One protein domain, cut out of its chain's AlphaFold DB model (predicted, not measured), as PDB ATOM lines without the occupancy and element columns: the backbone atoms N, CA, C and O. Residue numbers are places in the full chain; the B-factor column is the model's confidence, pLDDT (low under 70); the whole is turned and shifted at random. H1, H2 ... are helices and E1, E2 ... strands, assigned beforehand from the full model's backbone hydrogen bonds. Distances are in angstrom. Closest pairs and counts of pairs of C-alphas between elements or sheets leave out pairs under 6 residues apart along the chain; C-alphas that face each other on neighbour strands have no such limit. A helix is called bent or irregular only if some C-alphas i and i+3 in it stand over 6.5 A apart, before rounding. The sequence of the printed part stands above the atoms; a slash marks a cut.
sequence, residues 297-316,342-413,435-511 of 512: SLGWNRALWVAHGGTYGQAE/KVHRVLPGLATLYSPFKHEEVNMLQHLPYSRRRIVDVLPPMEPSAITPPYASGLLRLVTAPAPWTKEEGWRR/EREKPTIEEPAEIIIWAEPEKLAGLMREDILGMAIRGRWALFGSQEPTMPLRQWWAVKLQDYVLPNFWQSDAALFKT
ATOM      1  N   SER A 297      14.712 -60.740   1.577       73.62
ATOM      2  CA  SER A 297      15.418 -61.789   0.831       73.62
ATOM      3  C   SER A 297      15.175 -61.762  -0.681       73.62
ATOM      4  O   SER A 297      16.114 -61.898  -1.460       73.62
ATOM      5  N   LEU A 298      13.924 -61.550  -1.095       76.75
ATOM      6  CA  LEU A 298      13.525 -61.391  -2.500       76.75
ATOM      7  C   LEU A 298      13.431 -59.917  -2.924       76.75
ATOM      8  O   LEU A 298      12.930 -59.617  -4.004       76.75
ATOM      9  N   GLY A 299      13.857 -58.995  -2.059       83.38
ATOM     10  CA  GLY A 299      13.852 -57.568  -2.347       83.38
ATOM     11  C   GLY A 299      15.008 -57.146  -3.243       83.38
ATOM     12  O   GLY A 299      16.072 -57.764  -3.232       83.38
ATOM     13  N   TRP A 300      14.810 -56.053  -3.975       89.31
ATOM     14  CA  TRP A 300      15.726 -55.493  -4.966       89.31
ATOM     15  C   TRP A 300      17.179 -55.431  -4.481       89.31
ATOM     16  O   TRP A 300      18.069 -55.985  -5.125       89.31
ATOM     17  N   ASN A 301      17.425 -54.815  -3.320       90.19
ATOM     18  CA  ASN A 301      18.783 -54.632  -2.805       90.19
ATOM     19  C   ASN A 301      19.477 -55.972  -2.529       90.19
ATOM     20  O   ASN A 301      20.564 -56.221  -3.054       90.19
ATOM     21  N   ARG A 302      18.860 -56.858  -1.736       84.81
ATOM     22  CA  ARG A 302      19.473 -58.147  -1.382       84.81
ATOM     23  C   ARG A 302      19.615 -59.053  -2.603       84.81
ATOM     24  O   ARG A 302      20.662 -59.679  -2.761       84.81
ATOM     25  N   ALA A 303      18.611 -59.074  -3.476       86.00
ATOM     26  CA  ALA A 303      18.606 -59.852  -4.706       86.00
ATOM     27  C   ALA A 303      19.784 -59.503  -5.624       86.00
ATOM     28  O   ALA A 303      20.443 -60.407  -6.137       86.00
ATOM     29  N   LEU A 304      20.103 -58.213  -5.775       89.19
ATOM     30  CA  LEU A 304      21.273 -57.763  -6.533       89.19
ATOM     31  C   LEU A 304      22.581 -58.281  -5.944       89.19
ATOM     32  O   LEU A 304      23.438 -58.754  -6.684       89.19
ATOM     33  N   TRP A 305      22.727 -58.246  -4.619       87.81
ATOM     34  CA  TRP A 305      23.912 -58.791  -3.962       87.81
ATOM     35  C   TRP A 305      24.032 -60.301  -4.153       87.81
ATOM     36  O   TRP A 305      25.120 -60.779  -4.455       87.81
ATOM     37  N   VAL A 306      22.938 -61.054  -4.022       85.31
ATOM     38  CA  VAL A 306      22.944 -62.508  -4.249       85.31
ATOM     39  C   VAL A 306      23.308 -62.833  -5.700       85.31
ATOM     40  O   VAL A 306      24.139 -63.704  -5.938       85.31
ATOM     41  N   ALA A 307      22.726 -62.120  -6.666       84.56
ATOM     42  CA  ALA A 307      22.918 -62.386  -8.089       84.56
ATOM     43  C   ALA A 307      24.274 -61.909  -8.634       84.56
ATOM     44  O   ALA A 307      24.891 -62.605  -9.435       84.56
ATOM     45  N   HIS A 308      24.735 -60.730  -8.210       87.31
ATOM     46  CA  HIS A 308      25.851 -60.013  -8.837       87.31
ATOM     47  C   HIS A 308      26.969 -59.619  -7.864       87.31
ATOM     48  O   HIS A 308      28.009 -59.123  -8.293       87.31
ATOM     49  N   GLY A 309      26.794 -59.828  -6.556       83.50
ATOM     50  CA  GLY A 309      27.766 -59.440  -5.527       83.50
ATOM     51  C   GLY A 309      28.981 -60.367  -5.413       83.50
ATOM     52  O   GLY A 309      29.859 -60.120  -4.585       83.50
ATOM     53  N   GLY A 310      29.047 -61.443  -6.205       80.94
ATOM     54  CA  GLY A 310      30.150 -62.404  -6.182       80.94
ATOM     55  C   GLY A 310      30.346 -63.020  -4.794       80.94
ATOM     56  O   GLY A 310      29.404 -63.528  -4.185       80.94
ATOM     57  N   THR A 311      31.564 -62.932  -4.256       75.56
ATOM     58  CA  THR A 311      31.903 -63.437  -2.912       75.56
ATOM     59  C   THR A 311      31.132 -62.747  -1.787       75.56
ATOM     60  O   THR A 311      30.981 -63.321  -0.712       75.56
ATOM     61  N   TYR A 312      30.609 -61.541  -2.023       75.06
ATOM     62  CA  TYR A 312      29.837 -60.772  -1.043       75.06
ATOM     63  C   TYR A 312      28.331 -61.063  -1.101       75.06
ATOM     64  O   TYR A 312      27.575 -60.548  -0.274       75.06
ATOM     65  N   GLY A 313      27.879 -61.884  -2.054       70.81
ATOM     66  CA  GLY A 313      26.469 -62.240  -2.196       70.81
ATOM     67  C   GLY A 313      25.939 -63.138  -1.079       70.81
ATOM     68  O   GLY A 313      24.752 -63.073  -0.763       70.81
ATOM     69  N   GLN A 314      26.817 -63.901  -0.425       69.50
ATOM     70  CA  GLN A 314      26.471 -64.854   0.634       69.50
ATOM     71  C   GLN A 314      26.006 -64.179   1.927       69.50
ATOM     72  O   GLN A 314      26.248 -62.986   2.134       69.50
ATOM     73  N   ALA A 315      25.339 -64.939   2.796       63.81
ATOM     74  CA  ALA A 315      24.989 -64.458   4.126       63.81
ATOM     75  C   ALA A 315      26.248 -64.108   4.927       63.81
ATOM     76  O   ALA A 315      27.238 -64.842   4.910       63.81
ATOM     77  N   GLU A 316      26.248 -62.955   5.600       59.72
ATOM     78  CA  GLU A 316      27.385 -62.588   6.443       59.72
ATOM     79  C   GLU A 316      27.408 -63.456   7.702       59.72
ATOM     80  O   GLU A 316      26.405 -63.596   8.404       59.72
ATOM     81  N   LYS A 342      20.350 -69.861  -2.899       56.69
ATOM     82  CA  LYS A 342      20.721 -70.265  -4.262       56.69
ATOM     83  C   LYS A 342      20.319 -69.179  -5.271       56.69
ATOM     84  O   LYS A 342      19.130 -68.905  -5.451       56.69
ATOM     85  N   VAL A 343      21.308 -68.620  -5.977       57.69
ATOM     86  CA  VAL A 343      21.178 -67.595  -7.041       57.69
ATOM     87  C   VAL A 343      20.022 -67.892  -8.011       57.69
ATOM     88  O   VAL A 343      19.245 -67.001  -8.354       57.69
ATOM     89  N   HIS A 344      19.825 -69.165  -8.371       58.44
ATOM     90  CA  HIS A 344      18.777 -69.627  -9.287       58.44
ATOM     91  C   HIS A 344      17.341 -69.253  -8.881       58.44
ATOM     92  O   HIS A 344      16.483 -69.144  -9.753       58.44
ATOM     93  N   ARG A 345      17.064 -69.033  -7.587       62.97
ATOM     94  CA  ARG A 345      15.719 -68.670  -7.108       62.97
ATOM     95  C   ARG A 345      15.375 -67.195  -7.326       62.97
ATOM     96  O   ARG A 345      14.200 -66.864  -7.431       62.97
ATOM     97  N   VAL A 346      16.375 -66.315  -7.398       68.38
ATOM     98  CA  VAL A 346      16.164 -64.855  -7.379       68.38
ATOM     99  C   VAL A 346      16.279 -64.233  -8.776       68.38
ATOM    100  O   VAL A 346      15.594 -63.259  -9.087       68.38
ATOM    101  N   LEU A 347      17.091 -64.832  -9.653       72.06
ATOM    102  CA  LEU A 347      17.360 -64.315 -10.998       72.06
ATOM    103  C   LEU A 347      16.122 -64.053 -11.872       72.06
ATOM    104  O   LEU A 347      16.090 -62.996 -12.500       72.06
ATOM    105  N   PRO A 348      15.100 -64.932 -11.935       73.81
ATOM    106  CA  PRO A 348      13.972 -64.710 -12.839       73.81
ATOM    107  C   PRO A 348      13.171 -63.447 -12.500       73.81
ATOM    108  O   PRO A 348      12.787 -62.707 -13.401       73.81
ATOM    109  N   GLY A 349      12.951 -63.178 -11.207       74.38
ATOM    110  CA  GLY A 349      12.245 -61.978 -10.746       74.38
ATOM    111  C   GLY A 349      13.100 -60.714 -10.814       74.38
ATOM    112  O   GLY A 349      12.578 -59.626 -11.021       74.38
ATOM    113  N   LEU A 350      14.421 -60.842 -10.683       81.38
ATOM    114  CA  LEU A 350      15.333 -59.707 -10.770       81.38
ATOM    115  C   LEU A 350      15.562 -59.259 -12.225       81.38
ATOM    116  O   LEU A 350      15.585 -58.063 -12.507       81.38
ATOM    117  N   ALA A 351      15.672 -60.209 -13.159       81.25
ATOM    118  CA  ALA A 351      15.901 -59.926 -14.575       81.25
ATOM    119  C   ALA A 351      14.751 -59.151 -15.231       81.25
ATOM    120  O   ALA A 351      14.984 -58.332 -16.119       81.25
ATOM    121  N   THR A 352      13.513 -59.361 -14.779       83.56
ATOM    122  CA  THR A 352      12.371 -58.565 -15.244       83.56
ATOM    123  C   THR A 352      12.451 -57.120 -14.761       83.56
ATOM    124  O   THR A 352      12.049 -56.222 -15.497       83.56
ATOM    125  N   LEU A 353      13.011 -56.869 -13.573       83.75
ATOM    126  CA  LEU A 353      13.082 -55.535 -12.975       83.75
ATOM    127  C   LEU A 353      14.092 -54.607 -13.661       83.75
ATOM    128  O   LEU A 353      13.849 -53.404 -13.721       83.75
ATOM    129  N   TYR A 354      15.186 -55.134 -14.215       83.81
ATOM    130  CA  TYR A 354      16.155 -54.341 -14.987       83.81
ATOM    131  C   TYR A 354      16.075 -54.562 -16.505       83.81
ATOM    132  O   TYR A 354      16.950 -54.108 -17.240       83.81
ATOM    133  N   SER A 355      15.024 -55.212 -17.015       79.31
ATOM    134  CA  SER A 355      14.752 -55.247 -18.459       79.31
ATOM    135  C   SER A 355      14.732 -53.813 -19.027       79.31
ATOM    136  O   SER A 355      14.133 -52.934 -18.404       79.31
ATOM    137  N   PRO A 356      15.362 -53.532 -20.186       73.62
ATOM    138  CA  PRO A 356      15.816 -54.471 -21.217       73.62
ATOM    139  C   PRO A 356      17.262 -54.980 -21.071       73.62
ATOM    140  O   PRO A 356      17.776 -55.590 -22.009       73.62
ATOM    141  N   PHE A 357      17.949 -54.728 -19.954       79.25
ATOM    142  CA  PHE A 357      19.344 -55.150 -19.797       79.25
ATOM    143  C   PHE A 357      19.448 -56.668 -19.645       79.25
ATOM    144  O   PHE A 357      18.662 -57.294 -18.927       79.25
ATOM    145  N   LYS A 358      20.430 -57.279 -20.317       81.88
ATOM    146  CA  LYS A 358      20.676 -58.713 -20.151       81.88
ATOM    147  C   LYS A 358      21.353 -58.952 -18.812       81.88
ATOM    148  O   LYS A 358      22.259 -58.221 -18.431       81.88
ATOM    149  N   HIS A 359      20.958 -60.023 -18.134       80.12
ATOM    150  CA  HIS A 359      21.554 -60.414 -16.856       80.12
ATOM    151  C   HIS A 359      23.089 -60.529 -16.925       80.12
ATOM    152  O   HIS A 359      23.783 -60.032 -16.047       80.12
ATOM    153  N   GLU A 360      23.607 -61.107 -18.010       83.31
ATOM    154  CA  GLU A 360      25.043 -61.307 -18.266       83.31
ATOM    155  C   GLU A 360      25.842 -59.995 -18.364       83.31
ATOM    156  O   GLU A 360      27.057 -59.984 -18.175       83.31
ATOM    157  N   GLU A 361      25.174 -58.879 -18.658       84.62
ATOM    158  CA  GLU A 361      25.802 -57.563 -18.798       84.62
ATOM    159  C   GLU A 361      25.911 -56.828 -17.452       84.62
ATOM    160  O   GLU A 361      26.641 -55.838 -17.348       84.62
ATOM    161  N   VAL A 362      25.211 -57.301 -16.415       87.56
ATOM    162  CA  VAL A 362      25.155 -56.658 -15.098       87.56
ATOM    163  C   VAL A 362      26.279 -57.184 -14.210       87.56
ATOM    164  O   VAL A 362      26.332 -58.361 -13.855       87.56
ATOM    165  N   ASN A 363      27.165 -56.277 -13.804       87.94
ATOM    166  CA  ASN A 363      28.302 -56.568 -12.937       87.94
ATOM    167  C   ASN A 363      28.378 -55.563 -11.783       87.94
ATOM    168  O   ASN A 363      27.809 -54.472 -11.854       87.94
ATOM    169  N   MET A 364      29.112 -55.913 -10.726       90.50
ATOM    170  CA  MET A 364      29.518 -54.950  -9.702       90.50
ATOM    171  C   MET A 364      30.645 -54.068 -10.259       90.50
ATOM    172  O   MET A 364      31.742 -54.552 -10.525       90.50
ATOM    173  N   LEU A 365      30.363 -52.782 -10.456       90.56
ATOM    174  CA  LEU A 365      31.272 -51.810 -11.071       90.56
ATOM    175  C   LEU A 365      32.126 -51.082 -10.032       90.56
ATOM    176  O   LEU A 365      33.316 -50.861 -10.244       90.56
ATOM    177  N   GLN A 366      31.507 -50.682  -8.920       90.44
ATOM    178  CA  GLN A 366      32.161 -49.972  -7.822       90.44
ATOM    179  C   GLN A 366      31.657 -50.492  -6.481       90.44
ATOM    180  O   GLN A 366      30.543 -51.004  -6.386       90.44
ATOM    181  N   HIS A 367      32.479 -50.343  -5.449       89.12
ATOM    182  CA  HIS A 367      32.241 -50.890  -4.128       89.12
ATOM    183  C   HIS A 367      32.766 -49.956  -3.030       89.12
ATOM    184  O   HIS A 367      33.913 -49.498  -3.072       89.12
ATOM    185  N   LEU A 368      31.924 -49.732  -2.022       89.19
ATOM    186  CA  LEU A 368      32.250 -49.114  -0.743       89.19
ATOM    187  C   LEU A 368      32.048 -50.183   0.351       89.19
ATOM    188  O   LEU A 368      30.899 -50.488   0.688       89.19
ATOM    189  N   PRO A 369      33.135 -50.765   0.894       82.88
ATOM    190  CA  PRO A 369      33.065 -51.868   1.855       82.88
ATOM    191  C   PRO A 369      32.296 -51.533   3.126       82.88
ATOM    192  O   PRO A 369      31.522 -52.345   3.622       82.88
ATOM    193  N   TYR A 370      32.482 -50.324   3.641       83.44
ATOM    194  CA  TYR A 370      31.736 -49.847   4.787       83.44
ATOM    195  C   TYR A 370      31.490 -48.356   4.638       83.44
ATOM    196  O   TYR A 370      32.418 -47.551   4.660       83.44
ATOM    197  N   SER A 371      30.223 -47.996   4.470       87.75
ATOM    198  CA  SER A 371      29.786 -46.605   4.525       87.75
ATOM    199  C   SER A 371      28.530 -46.498   5.380       87.75
ATOM    200  O   SER A 371      27.650 -47.370   5.380       87.75
ATOM    201  N   ARG A 372      28.475 -45.403   6.139       88.75
ATOM    202  CA  ARG A 372      27.329 -45.010   6.943       88.75
ATOM    203  C   ARG A 372      26.687 -43.799   6.305       88.75
ATOM    204  O   ARG A 372      27.312 -42.743   6.203       88.75
ATOM    205  N   ARG A 373      25.418 -43.939   5.946       92.81
ATOM    206  CA  ARG A 373      24.686 -42.905   5.225       92.81
ATOM    207  C   ARG A 373      23.347 -42.642   5.881       92.81
ATOM    208  O   ARG A 373      22.714 -43.567   6.377       92.81
ATOM    209  N   ARG A 374      22.917 -41.386   5.889       94.06
ATOM    210  CA  ARG A 374      21.583 -40.972   6.339       94.06
ATOM    211  C   ARG A 374      20.662 -40.794   5.143       94.06
ATOM    212  O   ARG A 374      21.114 -40.311   4.107       94.06
ATOM    213  N   ILE A 375      19.388 -41.131   5.293       95.69
ATOM    214  CA  ILE A 375      18.366 -40.834   4.286       95.69
ATOM    215  C   ILE A 375      18.039 -39.340   4.366       95.69
ATOM    216  O   ILE A 375      17.641 -38.847   5.421       95.69
ATOM    217  N   VAL A 376      18.238 -38.617   3.266       95.38
ATOM    218  CA  VAL A 376      17.973 -37.173   3.150       95.38
ATOM    219  C   VAL A 376      16.744 -36.869   2.303       95.38
ATOM    220  O   VAL A 376      16.167 -35.797   2.451       95.38
ATOM    221  N   ASP A 377      16.319 -37.808   1.454       95.56
ATOM    222  CA  ASP A 377      15.078 -37.680   0.702       95.56
ATOM    223  C   ASP A 377      14.446 -39.044   0.370       95.56
ATOM    224  O   ASP A 377      15.129 -40.067   0.298       95.56
ATOM    225  N   VAL A 378      13.135 -39.038   0.140       95.31
ATOM    226  CA  VAL A 378      12.340 -40.137  -0.405       95.31
ATOM    227  C   VAL A 378      11.596 -39.596  -1.622       95.31
ATOM    228  O   VAL A 378      10.617 -38.859  -1.491       95.31
ATOM    229  N   LEU A 379      12.072 -39.946  -2.816       94.88
ATOM    230  CA  LEU A 379      11.464 -39.519  -4.073       94.88
ATOM    231  C   LEU A 379      10.524 -40.612  -4.611       94.88
ATOM    232  O   LEU A 379      10.821 -41.805  -4.465       94.88
ATOM    233  N   PRO A 380       9.417 -40.231  -5.280       93.81
ATOM    234  CA  PRO A 380       8.516 -41.195  -5.907       93.81
ATOM    235  C   PRO A 380       9.232 -41.975  -7.022       93.81
ATOM    236  O   PRO A 380      10.307 -41.543  -7.473       93.81
ATOM    237  N   PRO A 381       8.650 -43.083  -7.512       93.88
ATOM    238  CA  PRO A 381       9.165 -43.768  -8.689       93.88
ATOM    239  C   PRO A 381       9.215 -42.819  -9.894       93.88
ATOM    240  O   PRO A 381       8.541 -41.787  -9.935       93.88
ATOM    241  N   MET A 382      10.066 -43.131 -10.863       92.06
ATOM    242  CA  MET A 382      10.186 -42.345 -12.087       92.06
ATOM    243  C   MET A 382       8.986 -42.572 -13.004       92.06
ATOM    244  O   MET A 382       8.441 -43.672 -13.067       92.06
ATOM    245  N   GLU A 383       8.619 -41.545 -13.771       89.81
ATOM    246  CA  GLU A 383       7.580 -41.683 -14.789       89.81
ATOM    247  C   GLU A 383       7.964 -42.783 -15.802       89.81
ATOM    248  O   GLU A 383       9.107 -42.816 -16.293       89.81
ATOM    249  N   PRO A 384       7.040 -43.709 -16.116       87.75
ATOM    250  CA  PRO A 384       7.312 -44.791 -17.043       87.75
ATOM    251  C   PRO A 384       7.560 -44.232 -18.448       87.75
ATOM    252  O   PRO A 384       6.800 -43.421 -18.975       87.75
ATOM    253  N   SER A 385       8.639 -44.691 -19.079       83.94
ATOM    254  CA  SER A 385       8.995 -44.345 -20.455       83.94
ATOM    255  C   SER A 385       9.603 -45.558 -21.154       83.94
ATOM    256  O   SER A 385       9.996 -46.519 -20.498       83.94
ATOM    257  N   ALA A 386       9.734 -45.512 -22.483       78.44
ATOM    258  CA  ALA A 386      10.310 -46.614 -23.264       78.44
ATOM    259  C   ALA A 386      11.760 -46.975 -22.875       78.44
ATOM    260  O   ALA A 386      12.231 -48.056 -23.219       78.44
ATOM    261  N   ILE A 387      12.465 -46.077 -22.179       78.38
ATOM    262  CA  ILE A 387      13.851 -46.260 -21.724       78.38
ATOM    263  C   ILE A 387      13.969 -46.399 -20.199       78.38
ATOM    264  O   ILE A 387      15.070 -46.624 -19.702       78.38
ATOM    265  N   THR A 388      12.868 -46.254 -19.451       85.00
ATOM    266  CA  THR A 388      12.869 -46.378 -17.987       85.00
ATOM    267  C   THR A 388      12.744 -47.861 -17.622       85.00
ATOM    268  O   THR A 388      11.724 -48.468 -17.951       85.00
ATOM    269  N   PRO A 389      13.736 -48.465 -16.947       87.50
ATOM    270  CA  PRO A 389      13.637 -49.855 -16.517       87.50
ATOM    271  C   PRO A 389      12.554 -50.022 -15.432       87.50
ATOM    272  O   PRO A 389      12.333 -49.089 -14.650       87.50
ATOM    273  N   PRO A 390      11.898 -51.195 -15.325       89.50
ATOM    274  CA  PRO A 390      10.787 -51.405 -14.394       89.50
ATOM    275  C   PRO A 390      11.103 -51.094 -12.929       89.50
ATOM    276  O   PRO A 390      10.243 -50.550 -12.235       89.50
ATOM    277  N   TYR A 391      12.328 -51.360 -12.461       90.31
ATOM    278  CA  TYR A 391      12.745 -50.999 -11.105       90.31
ATOM    279  C   TYR A 391      12.626 -49.486 -10.869       90.31
ATOM    280  O   TYR A 391      12.173 -49.059  -9.811       90.31
ATOM    281  N   ALA A 392      12.972 -48.665 -11.866       90.94
ATOM    282  CA  ALA A 392      12.971 -47.217 -11.726       90.94
ATOM    283  C   ALA A 392      11.549 -46.638 -11.720       90.94
ATOM    284  O   ALA A 392      11.310 -45.631 -11.060       90.94
ATOM    285  N   SER A 393      10.607 -47.279 -12.419       91.94
ATOM    286  CA  SER A 393       9.190 -46.892 -12.430       91.94
ATOM    287  C   SER A 393       8.347 -47.529 -11.321       91.94
ATOM    288  O   SER A 393       7.230 -47.083 -11.082       91.94
ATOM    289  N   GLY A 394       8.847 -48.579 -10.662       90.56
ATOM    290  CA  GLY A 394       8.110 -49.328  -9.637       90.56
ATOM    291  C   GLY A 394       8.587 -49.102  -8.201       90.56
ATOM    292  O   GLY A 394       7.807 -49.295  -7.273       90.56
ATOM    293  N   LEU A 395       9.842 -48.693  -7.997       93.62
ATOM    294  CA  LEU A 395      10.447 -48.583  -6.667       93.62
ATOM    295  C   LEU A 395      10.581 -47.126  -6.211       93.62
ATOM    296  O   LEU A 395      10.826 -46.219  -7.008       93.62
ATOM    297  N   LEU A 396      10.471 -46.910  -4.900       94.56
ATOM    298  CA  LEU A 396      10.790 -45.633  -4.266       94.56
ATOM    299  C   LEU A 396      12.298 -45.400  -4.273       94.56
ATOM    300  O   LEU A 396      13.084 -46.340  -4.161       94.56
ATOM    301  N   ARG A 397      12.697 -44.133  -4.355       94.88
ATOM    302  CA  ARG A 397      14.101 -43.709  -4.346       94.88
ATOM    303  C   ARG A 397      14.454 -43.142  -2.983       94.88
ATOM    304  O   ARG A 397      13.981 -42.064  -2.630       94.88
ATOM    305  N   LEU A 398      15.308 -43.839  -2.246       96.56
ATOM    306  CA  LEU A 398      15.870 -43.344  -0.994       96.56
ATOM    307  C   LEU A 398      17.196 -42.656  -1.307       96.56
ATOM    308  O   LEU A 398      18.181 -43.306  -1.665       96.56
ATOM    309  N   VAL A 399      17.203 -41.334  -1.193       96.75
ATOM    310  CA  VAL A 399      18.383 -40.501  -1.406       96.75
ATOM    311  C   VAL A 399      19.175 -40.448  -0.108       96.75
ATOM    312  O   VAL A 399      18.614 -40.165   0.952       96.75
ATOM    313  N   THR A 400      20.476 -40.718  -0.174       96.50
ATOM    314  CA  THR A 400      21.328 -40.832   1.013       96.50
ATOM    315  C   THR A 400      22.590 -39.985   0.922       96.50
ATOM    316  O   THR A 400      23.216 -39.909  -0.135       96.50
ATOM    317  N   ALA A 401      23.020 -39.429   2.054       94.00
ATOM    318  CA  ALA A 401      24.261 -38.663   2.202       94.00
ATOM    319  C   ALA A 401      25.163 -39.274   3.293       94.00
ATOM    320  O   ALA A 401      24.629 -39.917   4.203       94.00
ATOM    321  N   PRO A 402      26.497 -39.082   3.251       91.06
ATOM    322  CA  PRO A 402      27.399 -39.542   4.308       91.06
ATOM    323  C   PRO A 402      26.968 -39.052   5.698       91.06
ATOM    324  O   PRO A 402      26.544 -37.907   5.863       91.06
ATOM    325  N   ALA A 403      27.070 -39.920   6.705       86.81
ATOM    326  CA  ALA A 403      26.690 -39.612   8.085       86.81
ATOM    327  C   ALA A 403      27.670 -40.228   9.108       86.81
ATOM    328  O   ALA A 403      27.291 -41.111   9.890       86.81
ATOM    329  N   PRO A 404      28.952 -39.813   9.104       74.81
ATOM    330  CA  PRO A 404      29.952 -40.341  10.029       74.81
ATOM    331  C   PRO A 404      29.604 -40.014  11.487       74.81
ATOM    332  O   PRO A 404      28.855 -39.080  11.771       74.81
ATOM    333  N   TRP A 405      30.143 -40.801  12.424       69.44
ATOM    334  CA  TRP A 405      29.979 -40.528  13.853       69.44
ATOM    335  C   TRP A 405      30.610 -39.187  14.222       69.44
ATOM    336  O   TRP A 405      31.776 -38.936  13.913       69.44
ATOM    337  N   THR A 406      29.867 -38.357  14.945       67.06
ATOM    338  CA  THR A 406      30.432 -37.166  15.585       67.06
ATOM    339  C   THR A 406      30.970 -37.513  16.976       67.06
ATOM    340  O   THR A 406      30.511 -38.456  17.625       67.06
ATOM    341  N   LYS A 407      31.939 -36.738  17.487       61.41
ATOM    342  CA  LYS A 407      32.437 -36.907  18.870       61.41
ATOM    343  C   LYS A 407      31.316 -36.756  19.912       61.41
ATOM    344  O   LYS A 407      31.368 -37.380  20.968       61.41
ATOM    345  N   GLU A 408      30.287 -35.965  19.599       54.75
ATOM    346  CA  GLU A 408      29.107 -35.735  20.447       54.75
ATOM    347  C   GLU A 408      28.238 -37.002  20.601       54.75
ATOM    348  O   GLU A 408      27.617 -37.209  21.642       54.75
ATOM    349  N   GLU A 409      28.247 -37.889  19.605       58.91
ATOM    350  CA  GLU A 409      27.500 -39.154  19.593       58.91
ATOM    351  C   GLU A 409      28.239 -40.303  20.307       58.91
ATOM    352  O   GLU A 409      27.656 -41.354  20.581       58.91
ATOM    353  N   GLY A 410      29.511 -40.103  20.670       59.91
ATOM    354  CA  GLY A 410      30.333 -41.031  21.449       59.91
ATOM    355  C   GLY A 410      29.971 -41.071  22.937       59.91
ATOM    356  O   GLY A 410      30.866 -41.086  23.777       59.91
ATOM    357  N   TRP A 411      28.682 -41.092  23.286       59.97
ATOM    358  CA  TRP A 411      28.174 -40.908  24.657       59.97
ATOM    359  C   TRP A 411      28.751 -41.889  25.700       59.97
ATOM    360  O   TRP A 411      28.772 -41.573  26.886       59.97
ATOM    361  N   ARG A 412      29.275 -43.050  25.275       56.94
ATOM    362  CA  ARG A 412      30.024 -43.996  26.132       56.94
ATOM    363  C   ARG A 412      31.536 -43.768  26.179       56.94
ATOM    364  O   ARG A 412      32.170 -44.172  27.151       56.94
ATOM    365  N   ARG A 413      32.123 -43.182  25.131       46.69
ATOM    366  CA  ARG A 413      33.584 -43.081  24.948       46.69
ATOM    367  C   ARG A 413      34.228 -42.016  25.833       46.69
ATOM    368  O   ARG A 413      35.378 -42.183  26.217       46.69
ATOM    369  N   GLU A 435      36.620 -54.414   7.340       47.91
ATOM    370  CA  GLU A 435      36.941 -52.980   7.438       47.91
ATOM    371  C   GLU A 435      38.357 -52.660   6.900       47.91
ATOM    372  O   GLU A 435      38.722 -51.498   6.742       47.91
ATOM    373  N   ARG A 436      39.143 -53.692   6.547       55.25
ATOM    374  CA  ARG A 436      40.443 -53.576   5.850       55.25
ATOM    375  C   ARG A 436      40.318 -53.527   4.326       55.25
ATOM    376  O   ARG A 436      41.316 -53.314   3.632       55.25
ATOM    377  N   GLU A 437      39.127 -53.777   3.792       69.31
ATOM    378  CA  GLU A 437      38.870 -53.707   2.358       69.31
ATOM    379  C   GLU A 437      38.972 -52.249   1.885       69.31
ATOM    380  O   GLU A 437      38.448 -51.332   2.517       69.31
ATOM    381  N   LYS A 438      39.661 -52.016   0.763       78.50
ATOM    382  CA  LYS A 438      39.798 -50.668   0.198       78.50
ATOM    383  C   LYS A 438      38.599 -50.352  -0.700       78.50
ATOM    384  O   LYS A 438      38.252 -51.191  -1.536       78.50
ATOM    385  N   PRO A 439      37.984 -49.165  -0.572       84.75
ATOM    386  CA  PRO A 439      36.941 -48.748  -1.495       84.75
ATOM    387  C   PRO A 439      37.511 -48.611  -2.908       84.75
ATOM    388  O   PRO A 439      38.663 -48.217  -3.094       84.75
ATOM    389  N   THR A 440      36.710 -48.951  -3.918       86.56
ATOM    390  CA  THR A 440      37.129 -48.831  -5.326       86.56
ATOM    391  C   THR A 440      36.883 -47.431  -5.889       86.56
ATOM    392  O   THR A 440      37.287 -47.144  -7.012       86.56
ATOM    393  N   ILE A 441      36.177 -46.581  -5.142       88.06
ATOM    394  CA  ILE A 441      35.859 -45.192  -5.473       88.06
ATOM    395  C   ILE A 441      35.863 -44.348  -4.191       88.06
ATOM    396  O   ILE A 441      35.624 -44.866  -3.103       88.06
ATOM    397  N   GLU A 442      36.131 -43.050  -4.318       88.38
ATOM    398  CA  GLU A 442      35.849 -42.078  -3.261       88.38
ATOM    399  C   GLU A 442      34.351 -42.056  -2.914       88.38
ATOM    400  O   GLU A 442      33.495 -42.255  -3.778       88.38
ATOM    401  N   GLU A 443      34.017 -41.839  -1.643       88.06
ATOM    402  CA  GLU A 443      32.627 -41.857  -1.196       88.06
ATOM    403  C   GLU A 443      31.810 -40.723  -1.852       88.06
ATOM    404  O   GLU A 443      32.098 -39.547  -1.626       88.06
ATOM    405  N   PRO A 444      30.754 -41.035  -2.630       90.44
ATOM    406  CA  PRO A 444      29.925 -40.012  -3.253       90.44
ATOM    407  C   PRO A 444      29.127 -39.203  -2.225       90.44
ATOM    408  O   PRO A 444      28.588 -39.748  -1.250       90.44
ATOM    409  N   ALA A 445      28.952 -37.910  -2.514       91.25
ATOM    410  CA  ALA A 445      28.110 -37.012  -1.721       91.25
ATOM    411  C   ALA A 445      26.659 -37.512  -1.628       91.25
ATOM    412  O   ALA A 445      26.037 -37.413  -0.574       91.25
ATOM    413  N   GLU A 446      26.152 -38.125  -2.699       93.62
ATOM    414  CA  GLU A 446      24.799 -38.665  -2.762       93.62
ATOM    415  C   GLU A 446      24.787 -40.072  -3.370       93.62
ATOM    416  O   GLU A 446      25.472 -40.344  -4.356       93.62
ATOM    417  N   ILE A 447      24.000 -40.968  -2.774       95.06
ATOM    418  CA  ILE A 447      23.722 -42.311  -3.291       95.06
ATOM    419  C   ILE A 447      22.215 -42.537  -3.233       95.06
ATOM    420  O   ILE A 447      21.600 -42.324  -2.187       95.06
ATOM    421  N   ILE A 448      21.642 -43.022  -4.334       95.56
ATOM    422  CA  ILE A 448      20.227 -43.387  -4.428       95.56
ATOM    423  C   ILE A 448      20.105 -44.906  -4.431       95.56
ATOM    424  O   ILE A 448      20.575 -45.558  -5.366       95.56
ATOM    425  N   ILE A 449      19.439 -45.452  -3.418       95.06
ATOM    426  CA  ILE A 449      19.001 -46.853  -3.401       95.06
ATOM    427  C   ILE A 449      17.498 -46.931  -3.651       95.06
ATOM    428  O   ILE A 449      16.766 -45.958  -3.461       95.06
ATOM    429  N   TRP A 450      17.041 -48.104  -4.070       94.06
ATOM    430  CA  TRP A 450      15.650 -48.329  -4.448       94.06
ATOM    431  C   TRP A 450      14.979 -49.277  -3.462       94.06
ATOM    432  O   TRP A 450      15.593 -50.265  -3.063       94.06
ATOM    433  N   ALA A 451      13.746 -48.981  -3.062       92.94
ATOM    434  CA  ALA A 451      12.995 -49.768  -2.085       92.94
ATOM    435  C   ALA A 451      11.562 -50.026  -2.561       92.94
ATOM    436  O   ALA A 451      10.949 -49.170  -3.202       92.94
ATOM    437  N   GLU A 452      11.023 -51.204  -2.248       91.69
ATOM    438  CA  GLU A 452       9.659 -51.563  -2.633       91.69
ATOM    439  C   GLU A 452       8.625 -50.716  -1.874       91.69
ATOM    440  O   GLU A 452       8.655 -50.676  -0.638       91.69
ATOM    441  N   PRO A 453       7.684 -50.061  -2.580       90.44
ATOM    442  CA  PRO A 453       6.687 -49.208  -1.948       90.44
ATOM    443  C   PRO A 453       5.769 -49.995  -1.011       90.44
ATOM    444  O   PRO A 453       5.372 -49.463   0.023       90.44
ATOM    445  N   GLU A 454       5.463 -51.264  -1.312       90.81
ATOM    446  CA  GLU A 454       4.558 -52.056  -0.473       90.81
ATOM    447  C   GLU A 454       5.165 -52.359   0.900       90.81
ATOM    448  O   GLU A 454       4.441 -52.443   1.888       90.81
ATOM    449  N   LYS A 455       6.496 -52.484   0.987       87.88
ATOM    450  CA  LYS A 455       7.195 -52.750   2.254       87.88
ATOM    451  C   LYS A 455       7.329 -51.516   3.135       87.88
ATOM    452  O   LYS A 455       7.523 -51.648   4.337       87.88
ATOM    453  N   LEU A 456       7.228 -50.331   2.539       90.50
ATOM    454  CA  LEU A 456       7.226 -49.050   3.240       90.50
ATOM    455  C   LEU A 456       5.804 -48.501   3.436       90.50
ATOM    456  O   LEU A 456       5.634 -47.374   3.903       90.50
ATOM    457  N   ALA A 457       4.776 -49.285   3.092       85.88
ATOM    458  CA  ALA A 457       3.388 -48.884   3.248       85.88
ATOM    459  C   ALA A 457       3.075 -48.568   4.721       85.88
ATOM    460  O   ALA A 457       3.326 -49.374   5.614       85.88
ATOM    461  N   GLY A 458       2.507 -47.386   4.964       84.62
ATOM    462  CA  GLY A 458       2.155 -46.911   6.306       84.62
ATOM    463  C   GLY A 458       3.209 -46.029   6.981       84.62
ATOM    464  O   GLY A 458       2.900 -45.447   8.016       84.62
ATOM    465  N   LEU A 459       4.402 -45.874   6.397       91.25
ATOM    466  CA  LEU A 459       5.354 -44.845   6.818       91.25
ATOM    467  C   LEU A 459       5.145 -43.556   6.029       91.25
ATOM    468  O   LEU A 459       5.023 -43.576   4.802       91.25
ATOM    469  N   MET A 460       5.153 -42.424   6.730       89.62
ATOM    470  CA  MET A 460       5.211 -41.116   6.088       89.62
ATOM    471  C   MET A 460       6.660 -40.788   5.710       89.62
ATOM    472  O   MET A 460       7.607 -41.337   6.280       89.62
ATOM    473  N   ARG A 461       6.864 -39.870   4.755       90.06
ATOM    474  CA  ARG A 461       8.214 -39.451   4.332       90.06
ATOM    475  C   ARG A 461       9.034 -38.987   5.535       90.06
ATOM    476  O   ARG A 461      10.181 -39.390   5.693       90.06
ATOM    477  N   GLU A 462       8.416 -38.211   6.412       89.69
ATOM    478  CA  GLU A 462       9.013 -37.624   7.611       89.69
ATOM    479  C   GLU A 462       9.468 -38.683   8.628       89.69
ATOM    480  O   GLU A 462      10.417 -38.449   9.375       89.69
ATOM    481  N   ASP A 463       8.844 -39.863   8.632       91.19
ATOM    482  CA  ASP A 463       9.248 -40.967   9.502       91.19
ATOM    483  C   ASP A 463      10.556 -41.619   9.041       91.19
ATOM    484  O   ASP A 463      11.243 -42.217   9.864       91.19
ATOM    485  N   ILE A 464      10.904 -41.507   7.754       94.00
ATOM    486  CA  ILE A 464      12.066 -42.157   7.129       94.00
ATOM    487  C   ILE A 464      13.282 -41.220   7.105       94.00
ATOM    488  O   ILE A 464      14.423 -41.663   7.277       94.00
ATOM    489  N   LEU A 465      13.055 -39.921   6.888       93.75
ATOM    490  CA  LEU A 465      14.128 -38.928   6.812       93.75
ATOM    491  C   LEU A 465      14.974 -38.929   8.088       93.75
ATOM    492  O   LEU A 465      14.452 -38.960   9.195       93.75
ATOM    493  N   GLY A 466      16.295 -38.891   7.923       91.38
ATOM    494  CA  GLY A 466      17.266 -38.901   9.017       91.38
ATOM    495  C   GLY A 466      17.685 -40.293   9.494       91.38
ATOM    496  O   GLY A 466      18.707 -40.402  10.170       91.38
ATOM    497  N   MET A 467      16.980 -41.373   9.129       94.81
ATOM    498  CA  MET A 467      17.421 -42.737   9.458       94.81
ATOM    499  C   MET A 467      18.790 -43.040   8.854       94.81
ATOM    500  O   MET A 467      19.083 -42.607   7.738       94.81
ATOM    501  N   ALA A 468      19.624 -43.800   9.568       92.06
ATOM    502  CA  ALA A 468      20.942 -44.180   9.063       92.06
ATOM    503  C   ALA A 468      21.034 -45.649   8.672       92.06
ATOM    504  O   ALA A 468      20.706 -46.547   9.445       92.06
ATOM    505  N   ILE A 469      21.572 -45.854   7.478       92.75
ATOM    506  CA  ILE A 469      21.857 -47.129   6.848       92.75
ATOM    507  C   ILE A 469      23.365 -47.360   6.919       92.75
ATOM    508  O   ILE A 469      24.164 -46.476   6.593       92.75
ATOM    509  N   ARG A 470      23.758 -48.555   7.359       88.25
ATOM    510  CA  ARG A 470      25.157 -48.967   7.473       88.25
ATOM    511  C   ARG A 470      25.371 -50.297   6.790       88.25
ATOM    512  O   ARG A 470      24.614 -51.244   7.003       88.25
ATOM    513  N   GLY A 471      26.440 -50.365   6.017       88.81
ATOM    514  CA  GLY A 471      26.898 -51.616   5.450       88.81
ATOM    515  C   GLY A 471      27.691 -51.411   4.178       88.81
ATOM    516  O   GLY A 471      28.355 -50.386   4.000       88.81
ATOM    517  N   ARG A 472      27.606 -52.418   3.313       89.25
ATOM    518  CA  ARG A 472      28.304 -52.477   2.032       89.25
ATOM    519  C   ARG A 472      27.452 -51.839   0.959       89.25
ATOM    520  O   ARG A 472      26.269 -52.153   0.835       89.25
ATOM    521  N   TRP A 473      28.068 -51.001   0.143       93.25
ATOM    522  CA  TRP A 473      27.398 -50.348  -0.972       93.25
ATOM    523  C   TRP A 473      28.098 -50.738  -2.256       93.25
ATOM    524  O   TRP A 473      29.327 -50.741  -2.327       93.25
ATOM    525  N   ALA A 474      27.321 -51.064  -3.276       92.94
ATOM    526  CA  ALA A 474      27.855 -51.412  -4.577       92.94
ATOM    527  C   ALA A 474      27.053 -50.738  -5.679       92.94
ATOM    528  O   ALA A 474      25.822 -50.688  -5.628       92.94
ATOM    529  N   LEU A 475      27.774 -50.231  -6.673       93.44
ATOM    530  CA  LEU A 475      27.209 -49.776  -7.929       93.44
ATOM    531  C   LEU A 475      27.154 -50.981  -8.863       93.44
ATOM    532  O   LEU A 475      28.195 -51.497  -9.275       93.44
ATOM    533  N   PHE A 476      25.950 -51.427  -9.185       91.94
ATOM    534  CA  PHE A 476      25.703 -52.479 -10.160       91.94
ATOM    535  C   PHE A 476      25.309 -51.866 -11.492       91.94
ATOM    536  O   PHE A 476      24.720 -50.787 -11.526       91.94
ATOM    537  N   GLY A 477      25.607 -52.553 -12.587       89.56
ATOM    538  CA  GLY A 477      25.145 -52.136 -13.902       89.56
ATOM    539  C   GLY A 477      26.029 -52.619 -15.037       89.56
ATOM    540  O   GLY A 477      26.911 -53.460 -14.855       89.56
ATOM    541  N   SER A 478      25.787 -52.048 -16.214       85.31
ATOM    542  CA  SER A 478      26.604 -52.263 -17.410       85.31
ATOM    543  C   SER A 478      27.762 -51.257 -17.482       85.31
ATOM    544  O   SER A 478      27.638 -50.107 -17.048       85.31
ATOM    545  N   GLN A 479      28.893 -51.682 -18.055       74.56
ATOM    546  CA  GLN A 479      30.084 -50.842 -18.235       74.56
ATOM    547  C   GLN A 479      29.891 -49.718 -19.264       74.56
ATOM    548  O   GLN A 479      30.722 -48.818 -19.318       74.56
ATOM    549  N   GLU A 480      28.823 -49.739 -20.067       71.31
ATOM    550  CA  GLU A 480      28.536 -48.691 -21.052       71.31
ATOM    551  C   GLU A 480      27.980 -47.423 -20.366       71.31
ATOM    552  O   GLU A 480      26.823 -47.417 -19.936       71.31
ATOM    553  N   PRO A 481      28.756 -46.324 -20.273       57.12
ATOM    554  CA  PRO A 481      28.421 -45.171 -19.431       57.12
ATOM    555  C   PRO A 481      27.428 -44.192 -20.083       57.12
ATOM    556  O   PRO A 481      27.168 -43.119 -19.547       57.12
ATOM    557  N   THR A 482      26.908 -44.504 -21.272       56.44
ATOM    558  CA  THR A 482      26.246 -43.527 -22.151       56.44
ATOM    559  C   THR A 482      24.730 -43.441 -21.991       56.44
ATOM    560  O   THR A 482      24.131 -42.521 -22.544       56.44
ATOM    561  N   MET A 483      24.092 -44.348 -21.243       61.84
ATOM    562  CA  MET A 483      22.642 -44.318 -21.025       61.84
ATOM    563  C   MET A 483      22.280 -44.093 -19.550       61.84
ATOM    564  O   MET A 483      22.848 -44.752 -18.675       61.84
ATOM    565  N   PRO A 484      21.302 -43.212 -19.260       67.25
ATOM    566  CA  PRO A 484      20.790 -43.038 -17.905       67.25
ATOM    567  C   PRO A 484      20.165 -44.346 -17.398       67.25
ATOM    568  O   PRO A 484      19.605 -45.109 -18.182       67.25
ATOM    569  N   LEU A 485      20.247 -44.600 -16.085       78.19
ATOM    570  CA  LEU A 485      19.631 -45.758 -15.407       78.19
ATOM    571  C   LEU A 485      20.190 -47.142 -15.804       78.19
ATOM    572  O   LEU A 485      19.575 -48.165 -15.519       78.19
ATOM    573  N   ARG A 486      21.382 -47.199 -16.416       82.12
ATOM    574  CA  ARG A 486      22.136 -48.457 -16.609       82.12
ATOM    575  C   ARG A 486      22.943 -48.900 -15.398       82.12
ATOM    576  O   ARG A 486      23.478 -50.007 -15.399       82.12
ATOM    577  N   GLN A 487      23.076 -48.014 -14.419       89.75
ATOM    578  CA  GLN A 487      23.818 -48.245 -13.195       89.75
ATOM    579  C   GLN A 487      22.965 -47.806 -12.010       89.75
ATOM    580  O   GLN A 487      22.269 -46.789 -12.079       89.75
ATOM    581  N   TRP A 488      23.005 -48.574 -10.932       92.00
ATOM    582  CA  TRP A 488      22.227 -48.320  -9.729       92.00
ATOM    583  C   TRP A 488      22.983 -48.793  -8.498       92.00
ATOM    584  O   TRP A 488      23.721 -49.778  -8.530       92.00
ATOM    585  N   TRP A 489      22.782 -48.085  -7.393       94.50
ATOM    586  CA  TRP A 489      23.330 -48.509  -6.119       94.50
ATOM    587  C   TRP A 489      22.411 -49.526  -5.454       94.50
ATOM    588  O   TRP A 489      21.183 -49.411  -5.505       94.50
ATOM    589  N   ALA A 490      23.026 -50.492  -4.787       93.94
ATOM    590  CA  ALA A 490      22.364 -51.331  -3.806       93.94
ATOM    591  C   ALA A 490      23.192 -51.382  -2.530       93.94
ATOM    592  O   ALA A 490      24.421 -51.262  -2.547       93.94
ATOM    593  N   VAL A 491      22.498 -51.602  -1.420       93.44
ATOM    594  CA  VAL A 491      23.112 -51.720  -0.102       93.44
ATOM    595  C   VAL A 491      22.869 -53.108   0.472       93.44
ATOM    596  O   VAL A 491      21.789 -53.677   0.334       93.44
ATOM    597  N   LYS A 492      23.891 -53.657   1.118       89.31
ATOM    598  CA  LYS A 492      23.778 -54.826   1.980       89.31
ATOM    599  C   LYS A 492      24.011 -54.357   3.405       89.31
ATOM    600  O   LYS A 492      25.099 -53.873   3.722       89.31
ATOM    601  N   LEU A 493      22.972 -54.447   4.230       86.75
ATOM    602  CA  LEU A 493      23.044 -54.019   5.623       86.75
ATOM    603  C   LEU A 493      24.032 -54.898   6.386       86.75
ATOM    604  O   LEU A 493      23.969 -56.120   6.295       86.75
ATOM    605  N   GLN A 494      24.913 -54.268   7.154       78.94
ATOM    606  CA  GLN A 494      25.793 -54.986   8.078       78.94
ATOM    607  C   GLN A 494      25.108 -55.210   9.428       78.94
ATOM    608  O   GLN A 494      25.273 -56.247  10.067       78.94
ATOM    609  N   ASP A 495      24.344 -54.218   9.883       77.69
ATOM    610  CA  ASP A 495      23.605 -54.272  11.134       77.69
ATOM    611  C   ASP A 495      22.170 -53.757  10.962       77.69
ATOM    612  O   ASP A 495      21.500 -54.130  10.003       77.69
ATOM    613  N   TYR A 496      21.658 -52.980  11.917       84.31
ATOM    614  CA  TYR A 496      20.315 -52.418  11.861       84.31
ATOM    615  C   TYR A 496      20.316 -50.954  11.436       84.31
ATOM    616  O   TYR A 496      21.245 -50.190  11.739       84.31
ATOM    617  N   VAL A 497      19.204 -50.555  10.820       90.56
ATOM    618  CA  VAL A 497      18.913 -49.153  10.516       90.56
ATOM    619  C   VAL A 497      18.714 -48.388  11.824       90.56
ATOM    620  O   VAL A 497      17.961 -48.811  12.707       90.56
ATOM    621  N   LEU A 498      19.411 -47.262  11.971       91.56
ATOM    622  CA  LEU A 498      19.267 -46.395  13.139       91.56
ATOM    623  C   LEU A 498      18.035 -45.489  12.989       91.56
ATOM    624  O   LEU A 498      17.794 -44.980  11.890       91.56
ATOM    625  N   PRO A 499      17.289 -45.245  14.081       93.56
ATOM    626  CA  PRO A 499      16.086 -44.415  14.055       93.56
ATOM    627  C   PRO A 499      16.432 -42.953  13.790       93.56
ATOM    628  O   PRO A 499      17.459 -42.492  14.265       93.56
ATOM    629  N   ASN A 500      15.568 -42.211  13.097       91.62
ATOM    630  CA  ASN A 500      15.834 -40.846  12.615       91.62
ATOM    631  C   ASN A 500      16.332 -39.832  13.665       91.62
ATOM    632  O   ASN A 500      17.088 -38.929  13.322       91.62
ATOM    633  N   PHE A 501      15.987 -40.003  14.940       90.44
ATOM    634  CA  PHE A 501      16.440 -39.139  16.031       90.44
ATOM    635  C   PHE A 501      17.894 -39.386  16.469       90.44
ATOM    636  O   PHE A 501      18.368 -38.716  17.389       90.44
ATOM    637  N   TRP A 502      18.594 -40.373  15.890       86.69
ATOM    638  CA  TRP A 502      19.933 -40.794  16.322       86.69
ATOM    639  C   TRP A 502      20.977 -39.672  16.267       86.69
ATOM    640  O   TRP A 502      21.927 -39.690  17.051       86.69
ATOM    641  N   GLN A 503      20.776 -38.697  15.381       82.44
ATOM    642  CA  GLN A 503      21.574 -37.484  15.253       82.44
ATOM    643  C   GLN A 503      20.810 -36.268  15.783       82.44
ATOM    644  O   GLN A 503      19.586 -36.209  15.708       82.44
ATOM    645  N   SER A 504      21.529 -35.302  16.361       75.75
ATOM    646  CA  SER A 504      20.927 -34.022  16.744       75.75
ATOM    647  C   SER A 504      20.772 -33.130  15.515       75.75
ATOM    648  O   SER A 504      21.645 -33.126  14.648       75.75
ATOM    649  N   ASP A 505      19.729 -32.301  15.475       69.94
ATOM    650  CA  ASP A 505      19.551 -31.330  14.388       69.94
ATOM    651  C   ASP A 505      20.774 -30.407  14.255       69.94
ATOM    652  O   ASP A 505      21.235 -30.115  13.156       69.94
ATOM    653  N   ALA A 506      21.383 -30.030  15.384       61.53
ATOM    654  CA  ALA A 506      22.609 -29.236  15.421       61.53
ATOM    655  C   ALA A 506      23.811 -29.922  14.739       61.53
ATOM    656  O   ALA A 506      24.654 -29.234  14.162       61.53
ATOM    657  N   ALA A 507      23.899 -31.257  14.781       55.91
ATOM    658  CA  ALA A 507      24.918 -32.008  14.050       55.91
ATOM    659  C   ALA A 507      24.641 -32.015  12.537       55.91
ATOM    660  O   ALA A 507      25.587 -31.995  11.752       55.91
ATOM    661  N   LEU A 508      23.369 -31.964  12.121       56.47
ATOM    662  CA  LEU A 508      22.992 -31.925  10.705       56.47
ATOM    663  C   LEU A 508      23.449 -30.618  10.027       56.47
ATOM    664  O   LEU A 508      23.931 -30.668   8.895       56.47
ATOM    665  N   PHE A 509      23.370 -29.481  10.731       50.44
ATOM    666  CA  PHE A 509      23.736 -28.149  10.212       50.44
ATOM    667  C   PHE A 509      25.236 -27.818  10.258       50.44
ATOM    668  O   PHE A 509      25.659 -26.851   9.636       50.44
ATOM    669  N   LYS A 510      26.061 -28.590  10.979       45.66
ATOM    670  CA  LYS A 510      27.532 -28.419  10.962       45.66
ATOM    671  C   LYS A 510      28.200 -29.084   9.750       45.66
ATOM    672  O   LYS A 510      29.386 -28.870   9.522       45.66
ATOM    673  N   THR A 511      27.461 -29.919   9.017       40.12
ATOM    674  CA  THR A 511      27.949 -30.697   7.859       40.12
ATOM    675  C   THR A 511      27.472 -30.171   6.502       40.12
ATOM    676  O   THR A 511      27.805 -30.762   5.477       40.12
TER     677      THR A 511
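Overview. This is residues 297 to 316, 342 to 413 and 435 to 511 of the 512 residues of an uncharacterized protein of Tremella mesenterica (UniProt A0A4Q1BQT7). Look for a small barrel-like sheet of five strands, bent back on itself at the long, bent E1 until its edge strands E3 and E5 come side by side without backbone pairing between them. H1 packs across E5 and E4 on the outside, H2 packs on H1, and H6 lies far out beyond one end. The 169 printed residues hold six named helices and five named strands in the order H1 H2 E1 H3 E2 E3 H4 H5 E4 E5 H6; the sheet's order is E3 E2 E1 E4 E5, all antiparallel. The class is mixed, helices and strands, with 80 residues, under half, in named elements. The whole is compact, with a radius of gyration of the C-alphas of 16.5 A and spans of 48 by 37 by 31 A.

Along the chain. Find C-alpha 300 at (15.726, -55.493, -4.966); from there H1 runs to residue 308, 11.7 A. H2 is residues 347 to 353, 10.0 A. E1 begins at C-alpha 363, (28.302, -56.568, -12.937), and runs to 379, 25.5 A, bending by 113 degrees at residue 374. Next come H3, residues 390 to 394, E2, 396 to 402, 19.7 A, and E3, 447 to 451, 13.1 A. After H4, 453 to 456, and H5, 461 to 464, E4 covers 468 to 477, 24.7 A, bending by 76 degrees at residue 471. E5 is 487 to 493, 19.7 A, and H6, 505 to 509, ends at C-alpha 509, (23.736, -28.149, 10.212).

Arrangement. The strongly twisted sheet is a folded sheet, two leaves that face each other: E3 and E2 face E4 and E5, with E1 as the hinge. Look at N 398 and O 449, 2.8 A, for E2 and E3; N 376 and O 399, 2.8 A, for E1 and E2; N 368 and O 473, 2.8 A, for E1 and E4; and N 476 and O 488, 2.8 A, for the hairpin E4 and E5. The closest C-alphas of E3 and E5, Ile 449 and Trp 489, are 5.4 A apart. H1 is on the sheet at a height of 7.7 A, over E5 and only just over E4, with 3 C-alphas there, and runs across the strands, at 76 degrees to E5 on the local plane; its closest C-alpha pair with E5 is Asn 301 and Ala 490, 5.0 A. H2 touches H1, closest C-alphas Leu 347 and Ala 307, 6.6 A, at a steep tilt of 52 degrees, opposite ways. H2 only just touches H3, with 3 pairs within 8 A, closest C-alphas Leu 353 and Tyr 391, 4.9 A. H3 and H5 only graze the sheet; H4, only just, and H6 are not on it. Each O i to N i+4 pair is within hydrogen-bond range in H1, H3 and H6; H2 has 1 of 3, and 2 of 4 O i to N i+3 pairs, while H4 and H5 are too short for an i+4 pair.

Size, cuts and confidence. The C-alphas of Ala 386 and Arg 413, the two farthest apart, are 53.7 A apart. Residues 317 to 341 and 414 to 434 are not printed, with gaps of 14.8 A and 20.4 A between C-alphas. The link E5 to H6 is long, with 11 residues. Mean pLDDT of the printed part is 82.2; 31 residues are under 70, among them 405 to 413 and 505 to 511.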